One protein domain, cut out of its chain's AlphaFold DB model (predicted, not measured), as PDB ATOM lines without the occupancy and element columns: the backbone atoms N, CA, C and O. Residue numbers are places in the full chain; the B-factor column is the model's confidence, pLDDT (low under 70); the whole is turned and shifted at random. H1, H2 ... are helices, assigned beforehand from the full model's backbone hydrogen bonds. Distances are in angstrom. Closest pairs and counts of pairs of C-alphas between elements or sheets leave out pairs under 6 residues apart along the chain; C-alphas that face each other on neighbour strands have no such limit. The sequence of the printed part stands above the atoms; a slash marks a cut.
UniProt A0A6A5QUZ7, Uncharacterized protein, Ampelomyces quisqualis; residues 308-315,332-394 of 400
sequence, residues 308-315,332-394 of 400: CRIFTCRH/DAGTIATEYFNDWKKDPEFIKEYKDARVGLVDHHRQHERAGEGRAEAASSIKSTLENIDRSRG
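This is residues 308 to 315 and 332 to 394 of the 400 residues of an uncharacterized protein of Ampelomyces quisqualis (UniProt A0A6A5QUZ7). A long helix, H2, and the shorter H3 fold back on each other as a helical hairpin, while H1 forms a V with H2 where the tight link joins them. H2 makes most of the long axis, H3 runs back beside its middle, and residues 308 to 315 are a separate strip with no named helix. The printed part has 71 residues with three named helices in the order H1, H2, H3 and no named strand; its class is all helix. It is only just loose, close to compact, with a radius of gyration of the C-alphas of 13.4 A, and only just elongated, with spans of 39 by 26 by 23 A.

The printed part begins at Cys 308, whose C-alpha is at (-30.975, -17.475, 16.671), and residues 308 to 315 hold no named helix. After the cut, H1 covers residues 333 to 344 and measures 17.0 A from first to last C-alpha. H2 covers residues 348 to 371 and measures 34.8 A, from C-alpha 348 at (-42.562, -41.856, 11.111) to C-alpha 371 at (-48.067, -7.725, 14.938). H3 covers residues 379 to 392 and measures 19.9 A, ending with C-alpha 392 at (-28.197, -31.764, 6.644).

H2 and H3 form a helical hairpin. They touch, with the C-alphas of His 365 and Ala 379 the closest at 5.2 A, and H2 touches H3 with residues 358 to 369 alone. They run opposite ways at a shallow tilt of 20 degrees, with centres 11.8 A apart. H1 and H2 are close but not clearly touching; their closest C-alphas, those of Trp 344 and Phe 350, are 6.5 A apart. These two run opposite ways at a steep tilt of 43 degrees, with centres 18.6 A apart. H1 and H3 are apart. In H2 and H3 every O i to N i+4 pair is within hydrogen-bond range; in H1, 7 of 8 are.

The two C-alphas farthest apart, those of Lys 346 and Gly 372, are 39.3 A apart. Residues 316 to 331 are cut out, and the C-alphas of His 315 and Asp 332 stand 28.5 A apart across the cut. The link from H1 to H2 has 3 residues and is tight, and the link from H2 to H3 has 7 residues and is short. The mean pLDDT of the printed part is 76.6; residues 308 to 315, 332 to 337, 339 and 372 to 376 of this predicted model are under 70.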
ATOM      1  N   CYS A 308     -29.693 -18.065  17.030       64.75
ATOM      2  CA  CYS A 308     -30.975 -17.475  16.671       64.75
ATOM      3  C   CYS A 308     -31.753 -17.091  17.932       64.75
ATOM      4  O   CYS A 308     -32.076 -17.931  18.778       64.75
ATOM      5  N   ARG A 309     -32.147 -15.818  18.029       63.41
ATOM      6  CA  ARG A 309     -33.011 -15.353  19.115       63.41
ATOM      7  C   ARG A 309     -34.466 -15.709  18.827       63.41
ATOM      8  O   ARG A 309     -35.090 -15.092  17.969       63.41
ATOM      9  N   ILE A 310     -35.026 -16.641  19.591       60.97
ATOM     10  CA  ILE A 310     -36.434 -17.048  19.472       60.97
ATOM     11  C   ILE A 310     -37.318 -16.469  20.583       60.97
ATOM     12  O   ILE A 310     -36.857 -16.238  21.703       60.97
ATOM     13  N   PHE A 311     -38.598 -16.231  20.278       56.06
ATOM     14  CA  PHE A 311     -39.613 -15.966  21.298       56.06
ATOM     15  C   PHE A 311     -40.082 -17.308  21.867       56.06
ATOM     16  O   PHE A 311     -40.569 -18.158  21.131       56.06
ATOM     17  N   THR A 312     -39.948 -17.526  23.176       56.69
ATOM     18  CA  THR A 312     -40.366 -18.785  23.826       56.69
ATOM     19  C   THR A 312     -41.700 -18.653  24.567       56.69
ATOM     20  O   THR A 312     -41.875 -19.215  25.649       56.69
ATOM     21  N   CYS A 313     -42.632 -17.836  24.080       51.88
ATOM     22  CA  CYS A 313     -43.662 -17.290  24.960       51.88
ATOM     23  C   CYS A 313     -44.945 -18.138  25.067       51.88
ATOM     24  O   CYS A 313     -45.686 -18.308  24.104       51.88
ATOM     25  N   ARG A 314     -45.288 -18.504  26.313       48.56
ATOM     26  CA  ARG A 314     -46.615 -18.236  26.909       48.56
ATOM     27  C   ARG A 314     -46.450 -17.123  27.944       48.56
ATOM     28  O   ARG A 314     -46.010 -17.428  29.053       48.56
ATOM     29  N   HIS A 315     -46.743 -15.862  27.616       45.94
ATOM     30  CA  HIS A 315     -46.575 -14.740  28.557       45.94
ATOM     31  C   HIS A 315     -47.697 -13.689  28.442       45.94
ATOM     32  O   HIS A 315     -48.109 -13.367  27.333       45.94
ATOM     33  N   ASP A 332     -21.956 -28.392  23.015       62.09
ATOM     34  CA  ASP A 332     -22.372 -28.141  21.628       62.09
ATOM     35  C   ASP A 332     -23.841 -28.557  21.424       62.09
ATOM     36  O   ASP A 332     -24.155 -29.731  21.221       62.09
ATOM     37  N   ALA A 333     -24.755 -27.590  21.546       64.31
ATOM     38  CA  ALA A 333     -26.196 -27.797  21.448       64.31
ATOM     39  C   ALA A 333     -26.586 -28.432  20.104       64.31
ATOM     40  O   ALA A 333     -27.546 -29.202  20.052       64.31
ATOM     41  N   GLY A 334     -25.805 -28.183  19.045       62.97
ATOM     42  CA  GLY A 334     -25.977 -28.817  17.742       62.97
ATOM     43  C   GLY A 334     -25.652 -30.310  17.755       62.97
ATOM     44  O   GLY A 334     -26.387 -31.096  17.148       62.97
ATOM     45  N   THR A 335     -24.608 -30.719  18.484       62.97
ATOM     46  CA  THR A 335     -24.279 -32.141  18.688       62.97
ATOM     47  C   THR A 335     -25.409 -32.848  19.439       62.97
ATOM     48  O   THR A 335     -25.929 -33.846  18.946       62.97
ATOM     49  N   ILE A 336     -25.892 -32.272  20.545       65.25
ATOM     50  CA  ILE A 336     -26.986 -32.855  21.346       65.25
ATOM     51  C   ILE A 336     -28.288 -32.945  20.532       65.25
ATOM     52  O   ILE A 336     -28.923 -33.996  20.490       65.25
ATOM     53  N   ALA A 337     -28.681 -31.875  19.830       68.94
ATOM     54  CA  ALA A 337     -29.876 -31.875  18.982       68.94
ATOM     55  C   ALA A 337     -29.806 -32.946  17.884       68.94
ATOM     56  O   ALA A 337     -30.804 -33.589  17.557       68.94
ATOM     57  N   THR A 338     -28.616 -33.144  17.315       73.56
ATOM     58  CA  THR A 338     -28.383 -34.116  16.246       73.56
ATOM     59  C   THR A 338     -28.386 -35.550  16.762       73.56
ATOM     60  O   THR A 338     -28.938 -36.416  16.083       73.56
ATOM     61  N   GLU A 339     -27.833 -35.814  17.946       69.88
ATOM     62  CA  GLU A 339     -27.926 -37.116  18.620       69.88
ATOM     63  C   GLU A 339     -29.388 -37.486  18.887       69.88
ATOM     64  O   GLU A 339     -29.863 -38.494  18.359       69.88
ATOM     65  N   TYR A 340     -30.145 -36.607  19.557       70.69
ATOM     66  CA  TYR A 340     -31.571 -36.835  19.799       70.69
ATOM     67  C   TYR A 340     -32.362 -36.982  18.497       70.69
ATOM     68  O   TYR A 340     -33.192 -37.873  18.376       70.69
ATOM     69  N   PHE A 341     -32.108 -36.172  17.470       80.38
ATOM     70  CA  PHE A 341     -32.788 -36.362  16.190       80.38
ATOM     71  C   PHE A 341     -32.474 -37.737  15.571       80.38
ATOM     72  O   PHE A 341     -33.369 -38.406  15.052       80.38
ATOM     73  N   ASN A 342     -31.217 -38.181  15.621       78.94
ATOM     74  CA  ASN A 342     -30.793 -39.450  15.029       78.94
ATOM     75  C   ASN A 342     -31.393 -40.679  15.714       78.94
ATOM     76  O   ASN A 342     -31.650 -41.666  15.015       78.94
ATOM     77  N   ASP A 343     -31.645 -40.608  17.018       73.12
ATOM     78  CA  ASP A 343     -32.290 -41.683  17.774       73.12
ATOM     79  C   ASP A 343     -33.739 -41.905  17.318       73.12
ATOM     80  O   ASP A 343     -34.196 -43.044  17.218       73.12
ATOM     81  N   TRP A 344     -34.437 -40.827  16.948       78.12
ATOM     82  CA  TRP A 344     -35.869 -40.861  16.641       78.12
ATOM     83  C   TRP A 344     -36.199 -40.755  15.144       78.12
ATOM     84  O   TRP A 344     -37.318 -41.057  14.741       78.12
ATOM     85  N   LYS A 345     -35.241 -40.414  14.268       85.12
ATOM     86  CA  LYS A 345     -35.499 -40.155  12.831       85.12
ATOM     87  C   LYS A 345     -36.110 -41.312  12.036       85.12
ATOM     88  O   LYS A 345     -36.566 -41.105  10.913       85.12
ATOM     89  N   LYS A 346     -36.044 -42.541  12.559       86.00
ATOM     90  CA  LYS A 346     -36.642 -43.729  11.929       86.00
ATOM     91  C   LYS A 346     -38.126 -43.887  12.266       86.00
ATOM     92  O   LYS A 346     -38.803 -44.639  11.569       86.00
ATOM     93  N   ASP A 347     -38.617 -43.209  13.301       73.88
ATOM     94  CA  ASP A 347     -40.024 -43.224  13.687       73.88
ATOM     95  C   ASP A 347     -40.821 -42.230  12.811       73.88
ATOM     96  O   ASP A 347     -40.570 -41.019  12.848       73.88
ATOM     97  N   PRO A 348     -41.774 -42.713  11.989       81.50
ATOM     98  CA  PRO A 348     -42.562 -41.856  11.111       81.50
ATOM     99  C   PRO A 348     -43.503 -40.905  11.867       81.50
ATOM    100  O   PRO A 348     -43.779 -39.819  11.350       81.50
ATOM    101  N   GLU A 349     -43.987 -41.273  13.060       76.25
ATOM    102  CA  GLU A 349     -44.835 -40.398  13.882       76.25
ATOM    103  C   GLU A 349     -44.005 -39.254  14.461       76.25
ATOM    104  O   GLU A 349     -44.400 -38.093  14.349       76.25
ATOM    105  N   PHE A 350     -42.808 -39.557  14.969       83.31
ATOM    106  CA  PHE A 350     -41.856 -38.534  15.391       83.31
ATOM    107  C   PHE A 350     -41.491 -37.577  14.248       83.31
ATOM    108  O   PHE A 350     -41.558 -36.365  14.428       83.31
ATOM    109  N   ILE A 351     -41.150 -38.082  13.053       88.19
ATOM    110  CA  ILE A 351     -40.793 -37.224  11.907       88.19
ATOM    111  C   ILE A 351     -41.938 -36.284  11.524       88.19
ATOM    112  O   ILE A 351     -41.687 -35.154  11.099       88.19
ATOM    113  N   LYS A 352     -43.187 -36.737  11.644       86.94
ATOM    114  CA  LYS A 352     -44.355 -35.894  11.406       86.94
ATOM    115  C   LYS A 352     -44.453 -34.780  12.456       86.94
ATOM    116  O   LYS A 352     -44.490 -33.617  12.073       86.94
ATOM    117  N   GLU A 353     -44.422 -35.114  13.744       81.38
ATOM    118  CA  GLU A 353     -44.538 -34.117  14.820       81.38
ATOM    119  C   GLU A 353     -43.335 -33.152  14.855       81.38
ATOM    120  O   GLU A 353     -43.501 -31.956  15.075       81.38
ATOM    121  N   TYR A 354     -42.127 -33.626  14.528       85.12
ATOM    122  CA  TYR A 354     -40.933 -32.794  14.331       85.12
ATOM    123  C   TYR A 354     -41.132 -31.754  13.217       85.12
ATOM    124  O   TYR A 354     -40.741 -30.594  13.370       85.12
ATOM    125  N   LYS A 355     -41.771 -32.138  12.102       88.62
ATOM    126  CA  LYS A 355     -42.128 -31.199  11.028       88.62
ATOM    127  C   LYS A 355     -43.148 -30.173  11.492       88.62
ATOM    128  O   LYS A 355     -42.956 -28.983  11.242       88.62
ATOM    129  N   ASP A 356     -44.190 -30.630  12.173       83.19
ATOM    130  CA  ASP A 356     -45.271 -29.774  12.657       83.19
ATOM    131  C   ASP A 356     -44.754 -28.764  13.699       83.19
ATOM    132  O   ASP A 356     -45.103 -27.585  13.636       83.19
ATOM    133  N   ALA A 357     -43.841 -29.172  14.590       80.62
ATOM    134  CA  ALA A 357     -43.176 -28.281  15.545       80.62
ATOM    135  C   ALA A 357     -42.365 -27.178  14.845       80.62
ATOM    136  O   ALA A 357     -42.477 -25.999  15.191       80.62
ATOM    137  N   ARG A 358     -41.589 -27.540  13.819       87.38
ATOM    138  CA  ARG A 358     -40.759 -26.597  13.057       87.38
ATOM    139  C   ARG A 358     -41.583 -25.608  12.236       87.38
ATOM    140  O   ARG A 358     -41.298 -24.410  12.258       87.38
ATOM    141  N   VAL A 359     -42.612 -26.086  11.537       87.44
ATOM    142  CA  VAL A 359     -43.545 -25.225  10.792       87.44
ATOM    143  C   VAL A 359     -44.294 -24.304  11.752       87.44
ATOM    144  O   VAL A 359     -44.325 -23.094  11.533       87.44
ATOM    145  N   GLY A 360     -44.811 -24.852  12.856       84.62
ATOM    146  CA  GLY A 360     -45.515 -24.090  13.884       84.62
ATOM    147  C   GLY A 360     -44.666 -22.969  14.483       84.62
ATOM    148  O   GLY A 360     -45.171 -21.863  14.667       84.62
ATOM    149  N   LEU A 361     -43.372 -23.207  14.721       82.25
ATOM    150  CA  LEU A 361     -42.453 -22.181  15.221       82.25
ATOM    151  C   LEU A 361     -42.251 -21.035  14.216       82.25
ATOM    152  O   LEU A 361     -42.305 -19.864  14.594       82.25
ATOM    153  N   VAL A 362     -42.048 -21.355  12.934       85.31
ATOM    154  CA  VAL A 362     -41.903 -20.337  11.879       85.31
ATOM    155  C   VAL A 362     -43.191 -19.528  11.729       85.31
ATOM    156  O   VAL A 362     -43.142 -18.298  11.672       85.31
ATOM    157  N   ASP A 363     -44.349 -20.188  11.718       84.19
ATOM    158  CA  ASP A 363     -45.644 -19.513  11.619       84.19
ATOM    159  C   ASP A 363     -45.954 -18.655  12.849       84.19
ATOM    160  O   ASP A 363     -46.498 -17.559  12.709       84.19
ATOM    161  N   HIS A 364     -45.553 -19.093  14.043       80.50
ATOM    162  CA  HIS A 364     -45.637 -18.292  15.263       80.50
ATOM    163  C   HIS A 364     -44.797 -17.009  15.153       80.50
ATOM    164  O   HIS A 364     -45.300 -15.912  15.394       80.50
ATOM    165  N   HIS A 365     -43.548 -17.107  14.689       76.12
ATOM    166  CA  HIS A 365     -42.703 -15.930  14.466       76.12
ATOM    167  C   HIS A 365     -43.265 -14.986  13.390       76.12
ATOM    168  O   HIS A 365     -43.222 -13.769  13.566       76.12
ATOM    169  N   ARG A 366     -43.891 -15.509  12.327       82.88
ATOM    170  CA  ARG A 366     -44.607 -14.678  11.335       82.88
ATOM    171  C   ARG A 366     -45.764 -13.897  11.937       82.88
ATOM    172  O   ARG A 366     -46.047 -12.789  11.490       82.88
ATOM    173  N   GLN A 367     -46.471 -14.471  12.910       79.25
ATOM    174  CA  GLN A 367     -47.550 -13.765  13.603       79.25
ATOM    175  C   GLN A 367     -46.998 -12.582  14.406       79.25
ATOM    176  O   GLN A 367     -47.555 -11.489  14.308       79.25
ATOM    177  N   HIS A 368     -45.868 -12.757  15.098       75.94
ATOM    178  CA  HIS A 368     -45.185 -11.655  15.788       75.94
ATOM    179  C   HIS A 368     -44.682 -10.568  14.827       75.94
ATOM    180  O   HIS A 368     -44.859  -9.381  15.102       75.94
ATOM    181  N   GLU A 369     -44.125 -10.947  13.671       76.31
ATOM    182  CA  GLU A 369     -43.726  -9.989  12.629       76.31
ATOM    183  C   GLU A 369     -44.915  -9.165  12.121       76.31
ATOM    184  O   GLU A 369     -44.821  -7.942  12.019       76.31
ATOM    185  N   ARG A 370     -46.056  -9.816  11.856       79.81
ATOM    186  CA  ARG A 370     -47.298  -9.135  11.444       79.81
ATOM    187  C   ARG A 370     -47.836  -8.197  12.523       79.81
ATOM    188  O   ARG A 370     -48.427  -7.176  12.184       79.81
ATOM    189  N   ALA A 371     -47.644  -8.535  13.796       75.06
ATOM    190  CA  ALA A 371     -48.067  -7.725  14.938       75.06
ATOM    191  C   ALA A 371     -47.096  -6.571  15.271       75.06
ATOM    192  O   ALA A 371     -47.421  -5.729  16.106       75.06
ATOM    193  N   GLY A 372     -45.923  -6.502  14.630       67.12
ATOM    194  CA  GLY A 372     -44.919  -5.460  14.876       67.12
ATOM    195  C   GLY A 372     -44.141  -5.623  16.191       67.12
ATOM    196  O   GLY A 372     -43.517  -4.674  16.668       67.12
ATOM    197  N   GLU A 373     -44.152  -6.814  16.795       65.38
ATOM    198  CA  GLU A 373     -43.475  -7.100  18.066       65.38
ATOM    199  C   GLU A 373     -41.977  -7.415  17.831       65.38
ATOM    200  O   GLU A 373     -41.536  -8.561  17.795       65.38
ATOM    201  N   GLY A 374     -41.160  -6.378  17.610       57.16
ATOM    202  CA  GLY A 374     -39.799  -6.512  17.053       57.16
ATOM    203  C   GLY A 374     -38.653  -6.720  18.052       57.16
ATOM    204  O   GLY A 374     -37.881  -5.797  18.307       57.16
ATOM    205  N   ARG A 375     -38.478  -7.928  18.606       61.84
ATOM    206  CA  ARG A 375     -37.299  -8.241  19.456       61.84
ATOM    207  C   ARG A 375     -36.604  -9.578  19.189       61.84
ATOM    208  O   ARG A 375     -35.507  -9.765  19.720       61.84
ATOM    209  N   ALA A 376     -37.208 -10.475  18.421       66.12
ATOM    210  CA  ALA A 376     -36.620 -11.759  18.049       66.12
ATOM    211  C   ALA A 376     -36.148 -11.759  16.591       66.12
ATOM    212  O   ALA A 376     -36.369 -10.794  15.859       66.12
ATOM    213  N   GLU A 377     -35.491 -12.846  16.200       73.44
ATOM    214  CA  GLU A 377     -35.042 -13.085  14.835       73.44
ATOM    215  C   GLU A 377     -36.242 -13.176  13.875       73.44
ATOM    216  O   GLU A 377     -37.309 -13.696  14.232       73.44
ATOM    217  N   ALA A 378     -36.064 -12.662  12.655       79.81
ATOM    218  CA  ALA A 378     -37.099 -12.690  11.628       79.81
ATOM    219  C   ALA A 378     -37.462 -14.138  11.257       79.81
ATOM    220  O   ALA A 378     -36.592 -15.006  11.140       79.81
ATOM    221  N   ALA A 379     -38.741 -14.409  10.995       83.69
ATOM    222  CA  ALA A 379     -39.233 -15.720  10.591       83.69
ATOM    223  C   ALA A 379     -38.555 -16.221   9.306       83.69
ATOM    224  O   ALA A 379     -38.365 -17.424   9.140       83.69
ATOM    225  N   SER A 380     -38.152 -15.315   8.407       85.25
ATOM    226  CA  SER A 380     -37.376 -15.636   7.200       85.25
ATOM    227  C   SER A 380     -35.956 -16.130   7.510       85.25
ATOM    228  O   SER A 380     -35.469 -17.058   6.858       85.25
ATOM    229  N   SER A 381     -35.313 -15.552   8.526       83.00
ATOM    230  CA  SER A 381     -33.979 -15.932   9.002       83.00
ATOM    231  C   SER A 381     -34.023 -17.267   9.759       83.00
ATOM    232  O   SER A 381     -33.258 -18.186   9.450       83.00
ATOM    233  N   ILE A 382     -35.024 -17.453  10.630       83.25
ATOM    234  CA  ILE A 382     -35.296 -18.737  11.303       83.25
ATOM    235  C   ILE A 382     -35.589 -19.834  10.276       83.25
ATOM    236  O   ILE A 382     -34.982 -20.900  10.331       83.25
ATOM    237  N   LYS A 383     -36.465 -19.570   9.295       89.88
ATOM    238  CA  LYS A 383     -36.769 -20.508   8.202       89.88
ATOM    239  C   LYS A 383     -35.502 -20.936   7.464       89.88
ATOM    240  O   LYS A 383     -35.267 -22.130   7.319       89.88
ATOM    241  N   SER A 384     -34.679 -19.981   7.034       87.75
ATOM    242  CA  SER A 384     -33.447 -20.271   6.284       87.75
ATOM    243  C   SER A 384     -32.473 -21.131   7.099       87.75
ATOM    244  O   SER A 384     -31.864 -22.066   6.580       87.75
ATOM    245  N   THR A 385     -32.371 -20.851   8.398       85.88
ATOM    246  CA  THR A 385     -31.555 -21.626   9.339       85.88
ATOM    247  C   THR A 385     -32.076 -23.053   9.488       85.88
ATOM    248  O   THR A 385     -31.324 -24.013   9.308       85.88
ATOM    249  N   LEU A 386     -33.376 -23.215   9.748       88.88
ATOM    250  CA  LEU A 386     -34.001 -24.526   9.901       88.88
ATOM    251  C   LEU A 386     -33.920 -25.356   8.613       88.88
ATOM    252  O   LEU A 386     -33.605 -26.540   8.698       88.88
ATOM    253  N   GLU A 387     -34.105 -24.748   7.436       90.25
ATOM    254  CA  GLU A 387     -33.969 -25.411   6.131       90.25
ATOM    255  C   GLU A 387     -32.563 -25.975   5.898       90.25
ATOM    256  O   GLU A 387     -32.421 -27.082   5.370       90.25
ATOM    257  N   ASN A 388     -31.518 -25.245   6.299       87.88
ATOM    258  CA  ASN A 388     -30.141 -25.728   6.198       87.88
ATOM    259  C   ASN A 388     -29.903 -26.928   7.126       87.88
ATOM    260  O   ASN A 388     -29.307 -27.926   6.709       87.88
ATOM    261  N   ILE A 389     -30.428 -26.867   8.353       87.81
ATOM    262  CA  ILE A 389     -30.329 -27.957   9.331       87.81
ATOM    263  C   ILE A 389     -31.111 -29.189   8.855       87.81
ATOM    264  O   ILE A 389     -30.573 -30.295   8.853       87.81
ATOM    265  N   ASP A 390     -32.341 -29.027   8.369       90.88
ATOM    266  CA  ASP A 390     -33.156 -30.146   7.879       90.88
ATOM    267  C   ASP A 390     -32.546 -30.814   6.655       90.88
ATOM    268  O   ASP A 390     -32.538 -32.043   6.556       90.88
ATOM    269  N   ARG A 391     -31.959 -30.018   5.753       88.88
ATOM    270  CA  ARG A 391     -31.216 -30.537   4.605       88.88
ATOM    271  C   ARG A 391     -30.043 -31.401   5.055       88.88
ATOM    272  O   ARG A 391     -29.863 -32.484   4.505       88.88
ATOM    273  N   SER A 392     -29.294 -30.967   6.072       85.69
ATOM    274  CA  SER A 392     -28.197 -31.764   6.644       85.69
ATOM    275  C   SER A 392     -28.682 -33.070   7.290       85.69
ATOM    276  O   SER A 392     -27.981 -34.078   7.260       85.69
ATOM    277  N   ARG A 393     -29.921 -33.083   7.798       86.50
ATOM    278  CA  ARG A 393     -30.585 -34.253   8.393       86.50
ATOM    279  C   ARG A 393     -31.325 -35.135   7.385       86.50
ATOM    280  O   ARG A 393     -31.869 -36.169   7.772       86.50
ATOM    281  N   GLY A 394     -31.356 -34.755   6.107       88.81
ATOM    282  CA  GLY A 394     -32.080 -35.478   5.060       88.81
ATOM    283  C   GLY A 394     -33.607 -35.378   5.172       88.81
ATOM    284  O   GLY A 394     -34.318 -36.202   4.599       88.81
TER     285      GLY A 394